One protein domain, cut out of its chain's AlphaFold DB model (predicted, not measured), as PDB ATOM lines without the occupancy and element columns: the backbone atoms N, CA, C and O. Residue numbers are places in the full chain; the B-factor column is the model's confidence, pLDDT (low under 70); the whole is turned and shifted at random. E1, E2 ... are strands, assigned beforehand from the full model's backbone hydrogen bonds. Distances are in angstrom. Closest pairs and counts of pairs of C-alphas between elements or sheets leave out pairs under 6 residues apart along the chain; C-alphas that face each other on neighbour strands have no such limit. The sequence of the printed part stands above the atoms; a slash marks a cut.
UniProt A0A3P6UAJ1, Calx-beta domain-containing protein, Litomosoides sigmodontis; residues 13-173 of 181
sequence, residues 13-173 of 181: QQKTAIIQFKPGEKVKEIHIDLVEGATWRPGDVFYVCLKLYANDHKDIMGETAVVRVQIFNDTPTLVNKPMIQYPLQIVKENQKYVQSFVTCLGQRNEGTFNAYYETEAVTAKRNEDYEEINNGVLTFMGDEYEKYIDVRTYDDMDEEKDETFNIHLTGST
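This is residues 13 to 173 of the 181 residues of the protein "Calx-beta domain-containing protein" of Litomosoides sigmodontis (UniProt A0A3P6UAJ1). With little regular structure, this is a small sandwich of two antiparallel sheets, E3-E4-E7 and E6-E5-E8, with the hairpin E1 and E2 off to one side and residues 21 to 27, 34 to 39 and 54 to 59 sticking out. The printed part has 161 residues, 49 of them in eight named strands, E1 to E8 in order; the class is all strand. It is only just loose, close to compact, with radius of gyration of the C-alphas 18.7 A and spans 55 by 49 by 27 A.

Find C-alpha 45 at (191.932, 117.737, 152.903), where E1, residues 45 to 48, begins; E2, 67 to 70, and E3, 83 to 85, follow. E4, 97 to 105, runs 25.3 A and E5, 113 to 121, 27.0 A. Then come E6, 136 to 140, E7, 146 to 152, and E8, 165 to 172.

Look within hydrogen-bond range at N 46 and O 69 for E1 and E2, 3.0 A, N 98 and O 151 for E4 and E7, 2.8 A, and N 120 and O 166 for E5 and E8, 2.9 A.

The printed part has no cut; 76 residues are under pLDDT 70.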
ATOM      1  N   GLN A  13     206.866 108.945 147.929       39.31
ATOM      2  CA  GLN A  13     208.210 108.846 148.507       39.31
ATOM      3  C   GLN A  13     208.390 109.567 149.859       39.31
ATOM      4  O   GLN A  13     209.339 109.245 150.567       39.31
ATOM      5  N   GLN A  14     207.471 110.450 150.276       48.56
ATOM      6  CA  GLN A  14     207.480 111.071 151.614       48.56
ATOM      7  C   GLN A  14     206.523 110.398 152.619       48.56
ATOM      8  O   GLN A  14     206.027 111.036 153.543       48.56
ATOM      9  N   LYS A  15     206.244 109.093 152.487       54.03
ATOM     10  CA  LYS A  15     205.319 108.395 153.408       54.03
ATOM     11  C   LYS A  15     205.753 108.466 154.886       54.03
ATOM     12  O   LYS A  15     204.921 108.297 155.773       54.03
ATOM     13  N   THR A  16     207.035 108.742 155.135       56.72
ATOM     14  CA  THR A  16     207.628 109.024 156.448       56.72
ATOM     15  C   THR A  16     208.885 109.877 156.271       56.72
ATOM     16  O   THR A  16     209.853 109.409 155.673       56.72
ATOM     17  N   ALA A  17     208.893 111.094 156.816       66.69
ATOM     18  CA  ALA A  17     210.100 111.899 157.000       66.69
ATOM     19  C   ALA A  17     210.550 111.804 158.467       66.69
ATOM     20  O   ALA A  17     209.723 111.912 159.373       66.69
ATOM     21  N   ILE A  18     211.847 111.587 158.710       73.75
ATOM     22  CA  ILE A  18     212.410 111.607 160.067       73.75
ATOM     23  C   ILE A  18     212.862 113.031 160.371       73.75
ATOM     24  O   ILE A  18     213.720 113.586 159.687       73.75
ATOM     25  N   ILE A  19     212.291 113.608 161.422       75.94
ATOM     26  CA  ILE A  19     212.641 114.938 161.905       75.94
ATOM     27  C   ILE A  19     213.564 114.761 163.103       75.94
ATOM     28  O   ILE A  19     213.166 114.203 164.122       75.94
ATOM     29  N   GLN A  20     214.801 115.234 162.979       79.56
ATOM     30  CA  GLN A  20     215.787 115.188 164.057       79.56
ATOM     31  C   GLN A  20     216.107 116.599 164.540       79.56
ATOM     32  O   GLN A  20     216.553 117.423 163.743       79.56
ATOM     33  N   PHE A  21     215.928 116.859 165.830       80.25
ATOM     34  CA  PHE A  21     216.356 118.105 166.462       80.25
ATOM     35  C   PHE A  21     217.825 118.007 166.877       80.25
ATOM     36  O   PHE A  21     218.267 116.993 167.425       80.25
ATOM     37  N   LYS A  22     218.602 119.054 166.610       83.88
ATOM     38  CA  LYS A  22     219.951 119.218 167.165       83.88
ATOM     39  C   LYS A  22     219.870 119.704 168.620       83.88
ATOM     40  O   LYS A  22     218.855 120.280 169.013       83.88
ATOM     41  N   PRO A  23     220.932 119.535 169.431       81.94
ATOM     42  CA  PRO A  23     220.966 120.087 170.783       81.94
ATOM     43  C   PRO A  23     220.637 121.588 170.792       81.94
ATOM     44  O   PRO A  23     221.299 122.372 170.114       81.94
ATOM     45  N   GLY A  24     219.607 121.974 171.548       81.31
ATOM     46  CA  GLY A  24     219.141 123.361 171.665       81.31
ATOM     47  C   GLY A  24     218.184 123.843 170.564       81.31
ATOM     48  O   GLY A  24     217.656 124.947 170.683       81.31
ATOM     49  N   GLU A  25     217.920 123.043 169.527       84.44
ATOM     50  CA  GLU A  25     216.920 123.356 168.499       84.44
ATOM     51  C   GLU A  25     215.510 123.207 169.086       84.44
ATOM     52  O   GLU A  25     215.187 122.186 169.693       84.44
ATOM     53  N   LYS A  26     214.674 124.238 168.920       76.12
ATOM     54  CA  LYS A  26     213.290 124.260 169.429       76.12
ATOM     55  C   LYS A  26     212.232 124.220 168.328       76.12
ATOM     56  O   LYS A  26     211.093 123.872 168.609       76.12
ATOM     57  N   VAL A  27     212.594 124.585 167.096       75.56
ATOM     58  CA  VAL A  27     211.675 124.743 165.959       75.56
ATOM     59  C   VAL A  27     212.291 124.091 164.728       75.56
ATOM     60  O   VAL A  27     213.487 124.255 164.494       75.56
ATOM     61  N   LYS A  28     211.475 123.368 163.954       75.25
ATOM     62  CA  LYS A  28     211.879 122.741 162.694       75.25
ATOM     63  C   LYS A  28     210.747 122.800 161.675       75.25
ATOM     64  O   LYS A  28     209.626 122.410 161.984       75.25
ATOM     65  N   GLU A  29     211.057 123.265 160.471       71.62
ATOM     66  CA  GLU A  29     210.091 123.388 159.378       71.62
ATOM     67  C   GLU A  29     210.036 122.104 158.537       71.62
ATOM     68  O   GLU A  29     211.061 121.468 158.274       71.62
ATOM     69  N   ILE A  30     208.830 121.726 158.106       73.06
ATOM     70  CA  ILE A  30     208.574 120.572 157.238       73.06
ATOM     71  C   ILE A  30     207.943 121.096 155.952       73.06
ATOM     72  O   ILE A  30     206.914 121.764 156.000       73.06
ATOM     73  N   HIS A  31     208.538 120.752 154.813       68.31
ATOM     74  CA  HIS A  31     208.005 121.087 153.496       68.31
ATOM     75  C   HIS A  31     207.385 119.838 152.869       68.31
ATOM     76  O   HIS A  31     208.034 118.792 152.803       68.31
ATOM     77  N   ILE A  32     206.126 119.945 152.442       69.19
ATOM     78  CA  ILE A  32     205.388 118.862 151.786       69.19
ATOM     79  C   ILE A  32     205.126 119.281 150.348       69.19
ATOM     80  O   ILE A  32     204.300 120.156 150.089       69.19
ATOM     81  N   ASP A  33     205.817 118.626 149.422       66.81
ATOM     82  CA  ASP A  33     205.637 118.868 147.997       66.81
ATOM     83  C   ASP A  33     204.363 118.181 147.496       66.81
ATOM     84  O   ASP A  33     204.113 116.994 147.748       66.81
ATOM     85  N   LEU A  34     203.551 118.931 146.756       69.00
ATOM     86  CA  LEU A  34     202.359 118.409 146.098       69.00
ATOM     87  C   LEU A  34     202.725 117.824 144.729       69.00
ATOM     88  O   LEU A  34     203.678 118.259 144.084       69.00
ATOM     89  N   VAL A  35     201.961 116.831 144.263       68.62
ATOM     90  CA  VAL A  35     202.180 116.262 142.921       68.62
ATOM     91  C   VAL A  35     201.798 117.282 141.861       68.62
ATOM     92  O   VAL A  35     200.645 117.709 141.778       68.62
ATOM     93  N   GLU A  36     202.759 117.620 141.008       57.25
ATOM     94  CA  GLU A  36     202.530 118.456 139.836       57.25
ATOM     95  C   GLU A  36     201.477 117.814 138.912       57.25
ATOM     96  O   GLU A  36     201.542 116.628 138.582       57.25
ATOM     97  N   GLY A  37     200.459 118.589 138.522       59.34
ATOM     98  CA  GLY A  37     199.343 118.111 137.696       59.34
ATOM     99  C   GLY A  37     198.266 117.313 138.442       59.34
ATOM    100  O   GLY A  37     197.305 116.859 137.815       59.34
ATOM    101  N   ALA A  38     198.373 117.149 139.765       65.06
ATOM    102  CA  ALA A  38     197.297 116.565 140.556       65.06
ATOM    103  C   ALA A  38     196.045 117.454 140.522       65.06
ATOM    104  O   ALA A  38     196.099 118.663 140.746       65.06
ATOM    105  N   THR A  39     194.888 116.849 140.246       63.00
ATOM    106  CA  THR A  39     193.608 117.565 140.221       63.00
ATOM    107  C   THR A  39     193.037 117.638 141.633       63.00
ATOM    108  O   THR A  39     192.321 116.734 142.072       63.00
ATOM    109  N   TRP A  40     193.386 118.701 142.346       62.22
ATOM    110  CA  TRP A  40     192.837 119.028 143.656       62.22
ATOM    111  C   TRP A  40     191.537 119.814 143.519       62.22
ATOM    112  O   TRP A  40     191.416 120.696 142.668       62.22
ATOM    113  N   ARG A  41     190.550 119.486 144.347       59.50
ATOM    114  CA  ARG A  41     189.279 120.203 144.431       59.50
ATOM    115  C   ARG A  41     189.264 121.092 145.672       59.50
ATOM    116  O   ARG A  41     189.813 120.712 146.707       59.50
ATOM    117  N   PRO A  42     188.580 122.244 145.617       59.16
ATOM    118  CA  PRO A  42     188.281 122.997 146.821       59.16
ATOM    119  C   PRO A  42     187.566 122.127 147.857       59.16
ATOM    120  O   PRO A  42     186.566 121.479 147.547       59.16
ATOM    121  N   GLY A  43     188.072 122.123 149.087       58.03
ATOM    122  CA  GLY A  43     187.596 121.255 150.158       58.03
ATOM    123  C   GLY A  43     188.355 119.938 150.298       58.03
ATOM    124  O   GLY A  43     188.119 119.248 151.287       58.03
ATOM    125  N   ASP A  44     189.272 119.599 149.389       66.69
ATOM    126  CA  ASP A  44     190.158 118.455 149.586       66.69
ATOM    127  C   ASP A  44     191.060 118.701 150.800       66.69
ATOM    128  O   ASP A  44     191.605 119.793 150.985       66.69
ATOM    129  N   VAL A  45     191.193 117.675 151.641       61.97
ATOM    130  CA  VAL A  45     191.932 117.737 152.903       61.97
ATOM    131  C   VAL A  45     192.956 116.620 152.963       61.97
ATOM    132  O   VAL A  45     192.672 115.484 152.580       61.97
ATOM    133  N   PHE A  46     194.120 116.921 153.532       66.19
ATOM    134  CA  PHE A  46     195.027 115.898 154.027       66.19
ATOM    135  C   PHE A  46     195.522 116.199 155.432       66.19
ATOM    136  O   PHE A  46     195.428 117.321 155.929       66.19
ATOM    137  N   TYR A  47     196.022 115.147 156.069       62.75
ATOM    138  CA  TYR A  47     196.470 115.176 157.447       62.75
ATOM    139  C   TYR A  47     197.948 114.842 157.518       62.75
ATOM    140  O   TYR A  47     198.399 113.858 156.923       62.75
ATOM    141  N   VAL A  48     198.684 115.638 158.284       68.75
ATOM    142  CA  VAL A  48     200.066 115.336 158.652       68.75
ATOM    143  C   VAL A  48     200.056 114.806 160.076       68.75
ATOM    144  O   VAL A  48     199.692 115.516 161.011       68.75
ATOM    145  N   CYS A  49     200.437 113.539 160.238       64.94
ATOM    146  CA  CYS A  49     200.538 112.901 161.544       64.94
ATOM    147  C   CYS A  49     202.007 112.784 161.938       64.94
ATOM    148  O   CYS A  49     202.748 111.995 161.349       64.94
ATOM    149  N   LEU A  50     202.412 113.526 162.964       69.31
ATOM    150  CA  LEU A  50     203.703 113.320 163.602       69.31
ATOM    151  C   LEU A  50     203.605 112.113 164.539       69.31
ATOM    152  O   LEU A  50     202.615 111.936 165.246       69.31
ATOM    153  N   LYS A  51     204.639 111.273 164.544       70.62
ATOM    154  CA  LYS A  51     204.780 110.161 165.486       70.62
ATOM    155  C   LYS A  51     206.181 110.186 166.065       70.62
ATOM    156  O   LYS A  51     207.131 110.469 165.335       70.62
ATOM    157  N   LEU A  52     206.309 109.847 167.346       71.19
ATOM    158  CA  LEU A  52     207.616 109.540 167.909       71.19
ATOM    159  C   LEU A  52     208.219 108.362 167.157       71.19
ATOM    160  O   LEU A  52     207.561 107.346 166.910       71.19
ATOM    161  N   TYR A  53     209.487 108.512 166.806       68.81
ATOM    162  CA  TYR A  53     210.277 107.382 166.369       68.81
ATOM    163  C   TYR A  53     210.559 106.517 167.597       68.81
ATOM    164  O   TYR A  53     210.992 107.047 168.608       68.81
ATOM    165  N   ALA A  54     210.290 105.212 167.541       62.91
ATOM    166  CA  ALA A  54     210.576 104.335 168.670       62.91
ATOM    167  C   ALA A  54     212.097 104.215 168.854       62.91
ATOM    168  O   ALA A  54     212.797 103.652 168.013       62.91
ATOM    169  N   ASN A  55     212.601 104.771 169.945       63.91
ATOM    170  CA  ASN A  55     213.996 104.742 170.361       63.91
ATOM    171  C   ASN A  55     214.064 104.476 171.877       63.91
ATOM    172  O   ASN A  55     213.101 104.712 172.599       63.91
ATOM    173  N   ASP A  56     215.203 103.982 172.376       62.06
ATOM    174  CA  ASP A  56     215.406 103.655 173.807       62.06
ATOM    175  C   ASP A  56     215.421 104.896 174.730       62.06
ATOM    176  O   ASP A  56     215.657 104.806 175.937       62.06
ATOM    177  N   HIS A  57     215.192 106.077 174.161       64.12
ATOM    178  CA  HIS A  57     215.147 107.348 174.860       64.12
ATOM    179  C   HIS A  57     213.724 107.593 175.376       64.12
ATOM    180  O   HIS A  57     212.744 107.315 174.694       64.12
ATOM    181  N   LYS A  58     213.595 108.142 176.591       63.09
ATOM    182  CA  LYS A  58     212.301 108.532 177.189       63.09
ATOM    183  C   LYS A  58     211.769 109.839 176.585       63.09
ATOM    184  O   LYS A  58     211.348 110.731 177.321       63.09
ATOM    185  N   ASP A  59     211.835 109.975 175.268       68.00
ATOM    186  CA  ASP A  59     211.265 111.125 174.583       68.00
ATOM    187  C   ASP A  59     209.738 111.016 174.671       68.00
ATOM    188  O   ASP A  59     209.153 109.968 174.399       68.00
ATOM    189  N   ILE A  60     209.088 112.090 175.114       63.28
ATOM    190  CA  ILE A  60     207.632 112.156 175.247       63.28
ATOM    191  C   ILE A  60     207.115 113.043 174.122       63.28
ATOM    192  O   ILE A  60     207.588 114.165 173.940       63.28
ATOM    193  N   MET A  61     206.137 112.546 173.368       60.16
ATOM    194  CA  MET A  61     205.399 113.372 172.426       60.16
ATOM    195  C   MET A  61     204.424 114.208 173.237       60.16
ATOM    196  O   MET A  61     203.654 113.648 174.017       60.16
ATOM    197  N   GLY A  62     204.441 115.527 173.049       58.84
ATOM    198  CA  GLY A  62     203.333 116.367 173.498       58.84
ATOM    199  C   GLY A  62     202.023 115.989 172.793       58.84
ATOM    200  O   GLY A  62     201.989 115.068 171.968       58.84
ATOM    201  N   GLU A  63     200.942 116.713 173.086       55.84
ATOM    202  CA  GLU A  63     199.678 116.549 172.363       55.84
ATOM    203  C   GLU A  63     199.931 116.618 170.848       55.84
ATOM    204  O   GLU A  63     200.542 117.554 170.331       55.84
ATOM    205  N   THR A  64     199.553 115.561 170.128       49.75
ATOM    206  CA  THR A  64     199.799 115.476 168.688       49.75
ATOM    207  C   THR A  64     198.902 116.476 167.969       49.75
ATOM    208  O   THR A  64     197.690 116.280 167.898       49.75
ATOM    209  N   ALA A  65     199.493 117.518 167.385       52.09
ATOM    210  CA  ALA A  65     198.792 118.380 166.448       52.09
ATOM    211  C   ALA A  65     198.546 117.597 165.149       52.09
ATOM    212  O   ALA A  65     199.465 117.335 164.371       52.09
ATOM    213  N   VAL A  66     197.303 117.175 164.923       52.56
ATOM    214  CA  VAL A  66     196.867 116.755 163.590       52.56
ATOM    215  C   VAL A  66     196.746 118.025 162.756       52.56
ATOM    216  O   VAL A  66     195.788 118.779 162.912       52.56
ATOM    217  N   VAL A  67     197.719 118.270 161.880       54.69
ATOM    218  CA  VAL A  67     197.659 119.424 160.976       54.69
ATOM    219  C   VAL A  67     196.698 119.083 159.847       54.69
ATOM    220  O   VAL A  67     196.919 118.128 159.096       54.69
ATOM    221  N   ARG A  68     195.608 119.845 159.757       56.91
ATOM    222  CA  ARG A  68     194.617 119.748 158.687       56.91
ATOM    223  C   ARG A  68     195.000 120.721 157.583       56.91
ATOM    224  O   ARG A  68     194.801 121.918 157.731       56.91
ATOM    225  N   VAL A  69     195.459 120.201 156.455       58.59
ATOM    226  CA  VAL A  69     195.714 121.020 155.270       58.59
ATOM    227  C   VAL A  69     194.499 120.937 154.361       58.59
ATOM    228  O   VAL A  69     194.125 119.842 153.949       58.59
ATOM    229  N   GLN A  70     193.865 122.074 154.072       57.56
ATOM    230  CA  GLN A  70     192.715 122.164 153.172       57.56
ATOM    231  C   GLN A  70     193.073 122.982 151.933       57.56
ATOM    232  O   GLN A  70     193.580 124.094 152.044       57.56
ATOM    233  N   ILE A  71     192.727 122.466 150.754       59.28
ATOM    234  CA  ILE A  71     192.753 123.253 149.521       59.28
ATOM    235  C   ILE A  71     191.500 124.125 149.482       59.28
ATOM    236  O   ILE A  71     190.375 123.619 149.484       59.28
ATOM    237  N   PHE A  72     191.674 125.442 149.472       53.81
ATOM    238  CA  PHE A  72     190.562 126.384 149.371       53.81
ATOM    239  C   PHE A  72     190.230 126.693 147.914       53.81
ATOM    240  O   PHE A  72     191.037 126.489 147.009       53.81
ATOM    241  N   ASN A  73     189.001 127.155 147.685       50.22
ATOM    242  CA  ASN A  73     188.592 127.580 146.360       50.22
ATOM    243  C   ASN A  73     189.290 128.895 146.016       50.22
ATOM    244  O   ASN A  73     188.860 129.948 146.478       50.22
ATOM    245  N   ASP A  74     190.336 128.824 145.201       49.91
ATOM    246  CA  ASP A  74     191.041 129.998 144.682       49.91
ATOM    247  C   ASP A  74     190.340 130.603 143.454       49.91
ATOM    248  O   ASP A  74     190.918 131.383 142.702       49.91
ATOM    249  N   THR A  75     189.069 130.257 143.195       46.62
ATOM    250  CA  THR A  75     188.305 131.020 142.206       46.62
ATOM    251  C   THR A  75     188.258 132.481 142.665       46.62
ATOM    252  O   THR A  75     187.699 132.747 143.734       46.62
ATOM    253  N   PRO A  76     188.746 133.440 141.855       46.94
ATOM    254  CA  PRO A  76     188.816 134.864 142.201       46.94
ATOM    255  C   PRO A  76     187.434 135.536 142.311       46.94
ATOM    256  O   PRO A  76     187.302 136.754 142.242       46.94
ATOM    257  N   THR A  77     186.355 134.770 142.451       44.44
ATOM    258  CA  THR A  77     185.012 135.221 142.107       44.44
ATOM    259  C   THR A  77     184.297 136.051 143.162       44.44
ATOM    260  O   THR A  77     183.176 136.450 142.876       44.44
ATOM    261  N   LEU A  78     184.891 136.407 144.309       45.41
ATOM    262  CA  LEU A  78     184.246 137.393 145.202       45.41
ATOM    263  C   LEU A  78     185.166 138.405 145.910       45.41
ATOM    264  O   LEU A  78     184.646 139.418 146.378       45.41
ATOM    265  N   VAL A  79     186.495 138.229 145.967       48.22
ATOM    266  CA  VAL A  79     187.366 139.189 146.675       48.22
ATOM    267  C   VAL A  79     188.729 139.342 145.978       48.22
ATOM    268  O   VAL A  79     189.636 138.544 146.179       48.22
ATOM    269  N   ASN A  80     188.914 140.417 145.202       47.66
ATOM    270  CA  ASN A  80     190.217 140.833 144.633       47.66
ATOM    271  C   ASN A  80     191.186 141.402 145.698       47.66
ATOM    272  O   ASN A  80     191.978 142.300 145.413       47.66
ATOM    273  N   LYS A  81     191.047 140.989 146.961       48.28
ATOM    274  CA  LYS A  81     191.809 141.505 148.100       48.28
ATOM    275  C   LYS A  81     192.088 140.370 149.084       48.28
ATOM    276  O   LYS A  81     191.209 139.525 149.251       48.28
ATOM    277  N   PRO A  82     193.241 140.389 149.767       49.12
ATOM    278  CA  PRO A  82     193.521 139.466 150.854       49.12
ATOM    279  C   PRO A  82     192.448 139.596 151.942       49.12
ATOM    280  O   PRO A  82     192.162 140.699 152.421       49.12
ATOM    281  N   MET A  83     191.832 138.472 152.296       54.81
ATOM    282  CA  MET A  83     190.826 138.350 153.350       54.81
ATOM    283  C   MET A  83     191.339 137.406 154.428       54.81
ATOM    284  O   MET A  83     191.963 136.399 154.113       54.81
ATOM    285  N   ILE A  84     191.057 137.730 155.686       56.38
ATOM    286  CA  ILE A  84     191.498 136.943 156.830       56.38
ATOM    287  C   ILE A  84     190.306 136.244 157.479       56.38
ATOM    288  O   ILE A  84     189.302 136.898 157.747       56.38
ATOM    289  N   GLN A  85     190.439 134.948 157.768       56.75
ATOM    290  CA  GLN A  85     189.472 134.168 158.545       56.75
ATOM    291  C   GLN A  85     190.165 133.481 159.732       56.75
ATOM    292  O   GLN A  85     191.258 132.941 159.566       56.75
ATOM    293  N   TYR A  86     189.514 133.479 160.900       52.50
ATOM    294  CA  TYR A  86     189.916 132.733 162.097       52.50
ATOM    295  C   TYR A  86     188.674 132.108 162.765       52.50
ATOM    296  O   TYR A  86     187.593 132.701 162.689       52.50
ATOM    297  N   PRO A  87     188.767 130.902 163.356       54.03
ATOM    298  CA  PRO A  87     187.655 130.304 164.089       54.03
ATOM    299  C   PRO A  87     187.573 130.825 165.531       54.03
ATOM    300  O   PRO A  87     188.584 131.191 166.129       54.03
ATOM    301  N   LEU A  88     186.377 130.753 166.123       54.03
ATOM    302  CA  LEU A  88     186.238 130.738 167.579       54.03
ATOM    303  C   LEU A  88     186.908 129.463 168.109       54.03
ATOM    304  O   LEU A  88     186.591 128.364 167.647       54.03
ATOM    305  N   GLN A  89     187.822 129.598 169.066       58.91
ATOM    306  CA  GLN A  89     188.474 128.461 169.711       58.91
ATOM    307  C   GLN A  89     188.135 128.429 171.194       58.91
ATOM    308  O   GLN A  89     188.223 129.439 171.882       58.91
ATOM    309  N   ILE A  90     187.757 127.244 171.669       58.34
ATOM    310  CA  ILE A  90     187.636 126.935 173.091       58.34
ATOM    311  C   ILE A  90     188.881 126.129 173.442       58.34
ATOM    312  O   ILE A  90     189.071 125.027 172.918       58.34
ATOM    313  N   VAL A  91     189.735 126.696 174.283       60.38
ATOM    314  CA  VAL A  91     190.967 126.059 174.753       60.38
ATOM    315  C   VAL A  91     190.776 125.630 176.201       60.38
ATOM    316  O   VAL A  91     190.079 126.294 176.958       60.38
ATOM    317  N   LYS A  92     191.339 124.474 176.561       56.62
ATOM    318  CA  LYS A  92     191.339 123.987 177.944       56.62
ATOM    319  C   LYS A  92     192.521 124.598 178.694       56.62
ATOM    320  O   LYS A  92     193.607 124.658 178.125       56.62
ATOM    321  N   GLU A  93     192.318 124.942 179.963       55.12
ATOM    322  CA  GLU A  93     193.285 125.616 180.853       55.12
ATOM    323  C   GLU A  93     194.675 124.951 180.870       55.12
ATOM    324  O   GLU A  93     195.697 125.624 180.819       55.12
ATOM    325  N   ASN A  94     194.739 123.619 180.770       62.16
ATOM    326  CA  ASN A  94     196.008 122.876 180.816       62.16
ATOM    327  C   ASN A  94     196.912 123.034 179.570       62.16
ATOM    328  O   ASN A  94     197.961 122.384 179.473       62.16
ATOM    329  N   GLN A  95     196.515 123.828 178.575       65.69
ATOM    330  CA  GLN A  95     197.365 124.140 177.428       65.69
ATOM    331  C   GLN A  95     198.149 125.410 177.723       65.69
ATOM    332  O   GLN A  95     197.548 126.421 178.033       65.69
ATOM    333  N   LYS A  96     199.482 125.378 177.569       78.12
ATOM    334  CA  LYS A  96     200.378 126.544 177.769       78.12
ATOM    335  C   LYS A  96     200.238 127.638 176.706       78.12
ATOM    336  O   LYS A  96     200.844 128.702 176.836       78.12
ATOM    337  N   TYR A  97     199.553 127.319 175.614       77.44
ATOM    338  CA  TYR A  97     199.311 128.225 174.507       77.44
ATOM    339  C   TYR A  97     197.925 127.969 173.929       77.44
ATOM    340  O   TYR A  97     197.536 126.820 173.719       77.44
ATOM    341  N   VAL A  98     197.240 129.053 173.592       77.88
ATOM    342  CA  VAL A  98     196.106 129.079 172.672       77.88
ATOM    343  C   VAL A  98     196.670 129.322 171.276       77.88
ATOM    344  O   VAL A  98     197.249 130.378 171.022       77.88
ATOM    345  N   GLN A  99     196.518 128.348 170.376       77.25
ATOM    346  CA  GLN A  99     196.982 128.461 168.992       77.25
ATOM    347  C   GLN A  99     195.803 128.650 168.038       77.25
ATOM    348  O   GLN A  99     195.099 127.690 167.710       77.25
ATOM    349  N   SER A 100     195.644 129.871 167.531       76.12
ATOM    350  CA  SER A 100     194.642 130.213 166.519       76.12
ATOM    351  C   SER A 100     195.275 130.318 165.139       76.12
ATOM    352  O   SER A 100     196.351 130.889 164.989       76.12
ATOM    353  N   PHE A 101     194.627 129.767 164.113       71.12
ATOM    354  CA  PHE A 101     195.103 129.901 162.736       71.12
ATOM    355  C   PHE A 101     194.397 131.048 162.017       71.12
ATOM    356  O   PHE A 101     193.221 131.343 162.235       71.12
ATOM    357  N   VAL A 102     195.142 131.675 161.118       75.00
ATOM    358  CA  VAL A 102     194.747 132.842 160.345       75.00
ATOM    359  C   VAL A 102     194.983 132.521 158.879       75.00
ATOM    360  O   VAL A 102     196.126 132.428 158.428       75.00
ATOM    361  N   THR A 103     193.900 132.349 158.126       74.31
ATOM    362  CA  THR A 103     193.972 132.045 156.691       74.31
ATOM    363  C   THR A 103     193.897 133.328 155.874       74.31
ATOM    364  O   THR A 103     192.973 134.112 156.061       74.31
ATOM    365  N   CYS A 104     194.827 133.523 154.939       72.12
ATOM    366  CA  CYS A 104     194.792 134.599 153.949       72.12
ATOM    367  C   CYS A 104     194.155 134.086 152.643       72.12
ATOM    368  O   CYS A 104     194.673 133.158 152.030       72.12
ATOM    369  N   LEU A 105     193.044 134.666 152.187       68.19
ATOM    370  CA  LEU A 105     192.299 134.253 150.982       68.19
ATOM    371  C   LEU A 105     192.331 135.343 149.894       68.19
ATOM    372  O   LEU A 105     192.357 136.520 150.235       68.19
ATOM    373  N   GLY A 106     192.244 134.976 148.608       62.78
ATOM    374  CA  GLY A 106     192.150 135.911 147.470       62.78
ATOM    375  C   GLY A 106     193.466 136.135 146.709       62.78
ATOM    376  O   GLY A 106     194.502 135.583 147.072       62.78
ATOM    377  N   GLN A 107     193.424 136.955 145.646       57.66
ATOM    378  CA  GLN A 107     194.579 137.199 144.768       57.66
ATOM    379  C   GLN A 107     195.725 137.871 145.535       57.66
ATOM    380  O   GLN A 107     195.584 138.987 146.045       57.66
ATOM    381  N   ARG A 108     196.875 137.197 145.575       61.72
ATOM    382  CA  ARG A 108     198.103 137.704 146.184       61.72
ATOM    383  C   ARG A 108     198.999 138.243 145.082       61.72
ATOM    384  O   ARG A 108     199.346 137.531 144.148       61.72
ATOM    385  N   ASN A 109     199.338 139.522 145.169       56.34
ATOM    386  CA  ASN A 109     200.468 140.035 144.400       56.34
ATOM    387  C   ASN A 109     201.749 139.468 145.036       56.34
ATOM    388  O   ASN A 109     201.726 139.167 146.227       56.34
ATOM    389  N   GLU A 110     202.846 139.355 144.284       60.38
ATOM    390  CA  GLU A 110     204.148 138.775 144.695       60.38
ATOM    391  C   GLU A 110     204.872 139.524 145.851       60.38
ATOM    392  O   GLU A 110     206.096 139.519 145.955       60.38
ATOM    393  N   GLY A 111     204.139 140.218 146.722       66.44
ATOM    394  CA  GLY A 111     204.645 141.022 147.823       66.44
ATOM    395  C   GLY A 111     204.194 140.530 149.196       66.44
ATOM    396  O   GLY A 111     203.370 139.632 149.349       66.44
ATOM    397  N   THR A 112     204.755 141.165 150.218       76.62
ATOM    398  CA  THR A 112     204.445 140.897 151.620       76.62
ATOM    399  C   THR A 112     203.053 141.408 151.995       76.62
ATOM    400  O   THR A 112     202.735 142.581 151.781       76.62
ATOM    401  N   PHE A 113     202.245 140.552 152.620       80.25
ATOM    402  CA  PHE A 113     200.969 140.931 153.221       80.25
ATOM    403  C   PHE A 113     201.047 140.798 154.740       80.25
ATOM    404  O   PHE A 113     201.363 139.727 155.248       80.25
ATOM    405  N   ASN A 114     200.739 141.875 155.466       85.69
ATOM    406  CA  ASN A 114     200.723 141.859 156.923       85.69
ATOM    407  C   ASN A 114     199.288 141.905 157.434       85.69
ATOM    408  O   ASN A 114     198.507 142.755 156.999       85.69
ATOM    409  N   ALA A 115     198.986 141.043 158.398       85.31
ATOM    410  CA  ALA A 115     197.821 141.139 159.261       85.31
ATOM    411  C   ALA A 115     198.249 141.653 160.634       85.31
ATOM    412  O   ALA A 115     199.218 141.149 161.202       85.31
ATOM    413  N   TYR A 116     197.519 142.626 161.164       88.75
ATOM    414  CA  TYR A 116     197.726 143.156 162.506       88.75
ATOM    415  C   TYR A 116     196.642 142.625 163.432       88.75
ATOM    416  O   TYR A 116     195.481 142.529 163.023       88.75
ATOM    417  N   TYR A 117     197.018 142.270 164.654       88.88
ATOM    418  CA  TYR A 117     196.098 141.720 165.642       88.88
ATOM    419  C   TYR A 117     196.479 142.131 167.059       88.88
ATOM    420  O   TYR A 117     197.631 142.471 167.339       88.88
ATOM    421  N   GLU A 118     195.501 142.067 167.949       91.69
ATOM    422  CA  GLU A 118     195.696 142.240 169.381       91.69
ATOM    423  C   GLU A 118     194.777 141.288 170.162       91.69
ATOM    424  O   GLU A 118     193.890 140.648 169.585       91.69
ATOM    425  N   THR A 119     195.038 141.148 171.459       91.12
ATOM    426  CA  THR A 119     194.202 140.391 172.389       91.12
ATOM    427  C   THR A 119     193.434 141.321 173.319       91.12
ATOM    428  O   THR A 119     193.935 142.351 173.763       91.12
ATOM    429  N   GLU A 120     192.206 140.939 173.655       88.69
ATOM    430  CA  GLU A 120     191.329 141.694 174.551       88.69
ATOM    431  C   GLU A 120     190.760 140.789 175.641       88.69
ATOM    432  O   GLU A 120     190.131 139.772 175.361       88.69
ATOM    433  N   ALA A 121     190.952 141.189 176.897       89.94
ATOM    434  CA  ALA A 121     190.357 140.508 178.042       89.94
ATOM    435  C   ALA A 121     188.827 140.580 178.017       89.94
ATOM    436  O   ALA A 121     188.264 141.653 177.788       89.94
ATOM    437  N   VAL A 122     188.175 139.461 178.347       87.94
ATOM    438  CA  VAL A 122     186.727 139.396 178.586       87.94
ATOM    439  C   VAL A 122     186.467 139.001 180.037       87.94
ATOM    440  O   VAL A 122     186.030 139.838 180.826       87.94
ATOM    441  N   THR A 123     186.766 137.751 180.397       87.25
ATOM    442  CA  THR A 123     186.783 137.280 181.791       87.25
ATOM    443  C   THR A 123     188.191 136.931 182.266       87.25
ATOM    444  O   THR A 123     188.474 137.191 183.427       87.25
ATOM    445  N   ALA A 124     189.069 136.477 181.364       87.31
ATOM    446  CA  ALA A 124     190.482 136.243 181.652       87.31
ATOM    447  C   ALA A 124     191.244 137.566 181.832       87.31
ATOM    448  O   ALA A 124     191.034 138.528 181.079       87.31
ATOM    449  N   LYS A 125     192.158 137.621 182.797       90.06
ATOM    450  CA  LYS A 125     192.975 138.785 183.154       90.06
ATOM    451  C   LYS A 125     194.286 138.822 182.365       90.06
ATOM    452  O   LYS A 125     195.042 137.858 182.245       90.06
ATOM    453  N   ARG A 126     194.582 140.012 181.832       92.50
ATOM    454  CA  ARG A 126     195.794 140.303 181.047       92.50
ATOM    455  C   ARG A 126     197.042 140.097 181.898       92.50
ATOM    456  O   ARG A 126     197.173 140.711 182.951       92.50
ATOM    457  N   ASN A 127     197.995 139.342 181.371       92.94
ATOM    458  CA  ASN A 127     199.288 139.019 181.982       92.94
ATOM    459  C   ASN A 127     199.206 138.269 183.324       92.94
ATOM    460  O   ASN A 127     200.228 138.128 183.995       92.94
ATOM    461  N   GLU A 128     198.019 137.788 183.689       89.94
ATOM    462  CA  GLU A 128     197.785 136.874 184.809       89.94
ATOM    463  C   GLU A 128     197.362 135.515 184.268       89.94
ATOM    464  O   GLU A 128     198.042 134.545 184.565       89.94
ATOM    465  N   ASP A 129     196.375 135.495 183.362       87.25
ATOM    466  CA  ASP A 129     195.779 134.265 182.818       87.25
ATOM    467  C   ASP A 129     196.268 134.018 181.369       87.25
ATOM    468  O   ASP A 129     196.395 132.888 180.888       87.25
ATOM    469  N   TYR A 130     196.657 135.086 180.659       88.81
ATOM    470  CA  TYR A 130     197.298 135.012 179.341       88.81
ATOM    471  C   TYR A 130     198.247 136.187 179.062       88.81
ATOM    472  O   TYR A 130     198.100 137.269 179.625       88.81
ATOM    473  N   GLU A 131     199.218 136.007 178.166       93.56
ATOM    474  CA  GLU A 131     200.140 137.065 177.730       93.56
ATOM    475  C   GLU A 131     199.437 138.028 176.760       93.56
ATOM    476  O   GLU A 131     198.993 137.642 175.675       93.56
ATOM    477  N   GLU A 132     199.322 139.301 177.147       95.06
ATOM    478  CA  GLU A 132     198.674 140.319 176.320       95.06
ATOM    479  C   GLU A 132     199.509 140.639 175.069       95.06
ATOM    480  O   GLU A 132     200.721 140.851 175.129       95.06
ATOM    481  N   ILE A 133     198.842 140.750 173.920       94.38
ATOM    482  CA  ILE A 133     199.438 141.125 172.642       94.38
ATOM    483  C   ILE A 133     198.725 142.386 172.169       94.38
ATOM    484  O   ILE A 133     197.565 142.320 171.798       94.38
ATOM    485  N   ASN A 134     199.421 143.524 172.128       94.31
ATOM    486  CA  ASN A 134     198.836 144.802 171.685       94.31
ATOM    487  C   ASN A 134     199.236 145.209 170.254       94.31
ATOM    488  O   ASN A 134     198.693 146.155 169.705       94.31
ATOM    489  N   ASN A 135     200.241 144.557 169.660       92.81
ATOM    490  CA  ASN A 135     200.789 144.926 168.345       92.81
ATOM    491  C   ASN A 135     201.279 143.686 167.580       92.81
ATOM    492  O   ASN A 135     202.403 143.646 167.074       92.81
ATOM    493  N   GLY A 136     200.456 142.641 167.552       93.44
ATOM    494  CA  GLY A 136     200.758 141.407 166.841       93.44
ATOM    495  C   GLY A 136     200.822 141.633 165.332       93.44
ATOM    496  O   GLY A 136     200.025 142.387 164.772       93.44
ATOM    497  N   VAL A 137     201.772 140.973 164.664       91.88
ATOM    498  CA  VAL A 137     201.921 141.018 163.203       91.88
ATOM    499  C   VAL A 137     202.084 139.606 162.661       91.88
ATOM    500  O   VAL A 137     202.969 138.871 163.094       91.88
ATOM    501  N   LEU A 138     201.261 139.241 161.681       88.50
ATOM    502  CA  LEU A 138     201.476 138.065 160.844       88.50
ATOM    503  C   LEU A 138     201.902 138.514 159.458       88.50
ATOM    504  O   LEU A 138     201.144 139.186 158.761       88.50
ATOM    505  N   THR A 139     203.102 138.111 159.067       87.00
ATOM    506  CA  THR A 139     203.698 138.438 157.773       87.00
ATOM    507  C   THR A 139     203.567 137.241 156.847       87.00
ATOM    508  O   THR A 139     204.255 136.242 157.042       87.00
ATOM    509  N   PHE A 140     202.704 137.342 155.843       81.75
ATOM    510  CA  PHE A 140     202.558 136.354 154.779       81.75
ATOM    511  C   PHE A 140     203.499 136.716 153.626       81.75
ATOM    512  O   PHE A 140     203.469 137.841 153.112       81.75
ATOM    513  N   MET A 141     204.342 135.767 153.226       79.81
ATOM    514  CA  MET A 141     205.294 135.904 152.125       79.81
ATOM    515  C   MET A 141     204.890 135.016 150.945       79.81
ATOM    516  O   MET A 141     204.658 133.823 151.119       79.81
ATOM    517  N   GLY A 142     204.839 135.590 149.737       74.06
ATOM    518  CA  GLY A 142     204.525 134.853 148.508       74.06
ATOM    519  C   GLY A 142     203.207 134.076 148.607       74.06
ATOM    520  O   GLY A 142     202.145 134.658 148.837       74.06
ATOM    521  N   ASP A 143     203.299 132.750 148.481       67.81
ATOM    522  CA  ASP A 143     202.151 131.839 148.448       67.81
ATOM    523  C   ASP A 143     201.747 131.290 149.836       67.81
ATOM    524  O   ASP A 143     200.864 130.431 149.937       67.81
ATOM    525  N   GLU A 144     202.311 131.813 150.934       72.88
ATOM    526  CA  GLU A 144     201.904 131.450 152.301       72.88
ATOM    527  C   GLU A 144     200.423 131.754 152.557       72.88
ATOM    528  O   GLU A 144     199.983 132.900 152.462       72.88
ATOM    529  N   TYR A 145     199.645 130.724 152.900       72.31
ATOM    530  CA  TYR A 145     198.187 130.826 153.030       72.31
ATOM    531  C   TYR A 145     197.664 130.805 154.455       72.31
ATOM    532  O   TYR A 145     196.542 131.249 154.693       72.31
ATOM    533  N   GLU A 146     198.458 130.314 155.390       76.12
ATOM    534  CA  GLU A 146     198.074 130.177 156.782       76.12
ATOM    535  C   GLU A 146     199.242 130.586 157.667       76.12
ATOM    536  O   GLU A 146     200.404 130.277 157.390       76.12
ATOM    537  N   LYS A 147     198.916 131.309 158.731       81.12
ATOM    538  CA  LYS A 147     199.819 131.610 159.834       81.12
ATOM    539  C   LYS A 147     199.105 131.302 161.137       81.12
ATOM    540  O   LYS A 147     197.878 131.291 161.186       81.12
ATOM    541  N   TYR A 148     199.882 131.088 162.183       81.62
ATOM    542  CA  TYR A 148     199.371 130.830 163.519       81.62
ATOM    543  C   TYR A 148     199.647 132.031 164.422       81.62
ATOM    544  O   TYR A 148     200.689 132.679 164.313       81.62
ATOM    545  N   ILE A 149     198.684 132.329 165.286       82.81
ATOM    546  CA  ILE A 149     198.820 133.201 166.443       82.81
ATOM    547  C   ILE A 149     198.927 132.278 167.646       82.81
ATOM    548  O   ILE A 149     197.980 131.551 167.946       82.81
ATOM    549  N   ASP A 150     200.063 132.337 168.327       86.00
ATOM    550  CA  ASP A 150     200.274 131.643 169.589       86.00
ATOM    551  C   ASP A 150     200.150 132.662 170.724       86.00
ATOM    552  O   ASP A 150     200.999 133.542 170.876       86.00
ATOM    553  N   VAL A 151     199.086 132.553 171.518       86.00
ATOM    554  CA  VAL A 151     198.919 133.336 172.748       86.00
ATOM    555  C   VAL A 151     199.315 132.453 173.911       86.00
ATOM    556  O   VAL A 151     198.729 131.391 174.113       86.00
ATOM    557  N   ARG A 152     200.326 132.866 174.670       87.12
ATOM    558  CA  ARG A 152     200.729 132.140 175.868       87.12
ATOM    559  C   ARG A 152     199.651 132.277 176.935       87.12
ATOM    560  O   ARG A 152     199.182 133.378 177.191       87.12
ATOM    561  N   THR A 153     199.314 131.174 177.573       86.62
ATOM    562  CA  THR A 153     198.442 131.126 178.746       86.62
ATOM    563  C   THR A 153     199.273 130.819 179.980       86.62
ATOM    564  O   THR A 153     200.368 130.236 179.909       86.62
ATOM    565  N   TYR A 154     198.767 131.260 181.116       85.44
ATOM    566  CA  TYR A 154     199.326 130.977 182.418       85.44
ATOM    567  C   TYR A 154     198.342 130.085 183.159       85.44
ATOM    568  O   TYR A 154     197.136 130.223 183.016       85.44
ATOM    569  N   ASP A 155     198.899 129.121 183.870       77.50
ATOM    570  CA  ASP A 155     198.159 128.155 184.665       77.50
ATOM    571  C   ASP A 155     198.643 128.354 186.096       77.50
ATOM    572  O   ASP A 155     199.864 128.385 186.334       77.50
ATOM    573  N   ASP A 156     197.713 128.555 187.019       74.00
ATOM    574  CA  ASP A 156     197.995 128.614 188.443       74.00
ATOM    575  C   ASP A 156     197.305 127.455 189.185       74.00
ATOM    576  O   ASP A 156     196.932 126.451 188.587       74.00
ATOM    577  N   MET A 157     197.314 127.481 190.517       74.44
ATOM    578  CA  MET A 157     196.794 126.366 191.323       74.44
ATOM    579  C   MET A 157     195.386 126.638 191.857       74.44
ATOM    580  O   MET A 157     194.869 125.811 192.618       74.44
ATOM    581  N   ASP A 158     194.802 127.788 191.527       74.94
ATOM    582  CA  ASP A 158     193.496 128.190 192.011       74.94
ATOM    583  C   ASP A 158     192.399 127.592 191.114       74.94
ATOM    584  O   ASP A 158     192.540 127.424 189.907       74.94
ATOM    585  N   GLU A 159     191.294 127.175 191.734       70.38
ATOM    586  CA  GLU A 159     190.146 126.660 190.988       70.38
ATOM    587  C   GLU A 159     189.351 127.847 190.437       70.38
ATOM    588  O   GLU A 159     188.602 128.507 191.167       70.38
ATOM    589  N   GLU A 160     189.526 128.120 189.148       70.19
ATOM    590  CA  GLU A 160     188.840 129.195 188.441       70.19
ATOM    591  C   GLU A 160     187.602 128.683 187.681       70.19
ATOM    592  O   GLU A 160     187.318 127.486 187.587       70.19
ATOM    593  N   LYS A 161     186.766 129.614 187.218       76.19
ATOM    594  CA  LYS A 161     185.656 129.304 186.302       76.19
ATOM    595  C   LYS A 161     186.155 129.502 184.881       76.19
ATOM    596  O   LYS A 161     186.961 130.391 184.697       76.19
ATOM    597  N   ASP A 162     185.542 128.834 183.902       76.38
ATOM    598  CA  ASP A 162     185.821 129.052 182.475       76.38
ATOM    599  C   ASP A 162     186.038 130.542 182.129       76.38
ATOM    600  O   ASP A 162     185.104 131.361 182.149       76.38
ATOM    601  N   GLU A 163     187.282 130.883 181.795       81.12
ATOM    602  CA  GLU A 163     187.689 132.236 181.441       81.12
ATOM    603  C   GLU A 163     187.864 132.417 179.929       81.12
ATOM    604  O   GLU A 163     188.064 131.476 179.163       81.12
ATOM    605  N   THR A 164     187.744 133.660 179.467       82.19
ATOM    606  CA  THR A 164     187.744 133.999 178.043       82.19
ATOM    607  C   THR A 164     188.507 135.289 177.771       82.19
ATOM    608  O   THR A 164     188.419 136.265 178.520       82.19
ATOM    609  N   PHE A 165     189.221 135.305 176.651       85.38
ATOM    610  CA  PHE A 165     189.759 136.497 176.008       85.38
ATOM    611  C   PHE A 165     189.520 136.394 174.497       85.38
ATOM    612  O   PHE A 165     189.332 135.305 173.954       85.38
ATOM    613  N   ASN A 166     189.530 137.532 173.815       84.06
ATOM    614  CA  ASN A 166     189.369 137.619 172.371       84.06
ATOM    615  C   ASN A 166     190.721 137.831 171.688       84.06
ATOM    616  O   ASN A 166     191.601 138.505 172.220       84.06
ATOM    617  N   ILE A 167     190.851 137.301 170.472       83.94
ATOM    618  CA  ILE A 167     191.860 137.719 169.496       83.94
ATOM    619  C   ILE A 167     191.101 138.439 168.388       83.94
ATOM    620  O   ILE A 167     190.182 137.862 167.796       83.94
ATOM    621  N   HIS A 168     191.483 139.672 168.075       80.69
ATOM    622  CA  HIS A 168     190.867 140.415 166.980       80.69
ATOM    623  C   HIS A 168     191.899 141.051 166.066       80.69
ATOM    624  O   HIS A 168     192.981 141.479 166.461       80.69
ATOM    625  N   LEU A 169     191.533 141.097 164.789       80.50
ATOM    626  CA  LEU A 169     192.334 141.735 163.758       80.50
ATOM    627  C   LEU A 169     192.111 143.240 163.809       80.50
ATOM    628  O   LEU A 169     190.978 143.716 163.737       80.50
ATOM    629  N   THR A 170     193.203 143.985 163.871       84.31
ATOM    630  CA  THR A 170     193.194 145.447 163.943       84.31
ATOM    631  C   THR A 170     193.447 146.092 162.583       84.31
ATOM    632  O   THR A 170     193.122 147.261 162.376       84.31
ATOM    633  N   GLY A 171     193.974 145.341 161.610       81.44
ATOM    634  CA  GLY A 171     194.172 145.845 160.255       81.44
ATOM    635  C   GLY A 171     194.952 144.912 159.336       81.44
ATOM    636  O   GLY A 171     195.358 143.816 159.715       81.44
ATOM    637  N   SER A 172     195.189 145.368 158.104       82.00
ATOM    638  CA  SER A 172     196.095 144.699 157.167       82.00
ATOM    639  C   SER A 172     196.688 145.664 156.136       82.00
ATOM    640  O   SER A 172     196.125 146.734 155.898       82.00
ATOM    641  N   THR A 173     197.797 145.296 155.490       77.81
ATOM    642  CA  THR A 173     198.468 146.153 154.488       77.81
ATOM    643  C   THR A 173     197.823 146.142 153.094       77.81
ATOM    644  O   THR A 173     198.215 146.946 152.252       77.81
TER     645      THR A 173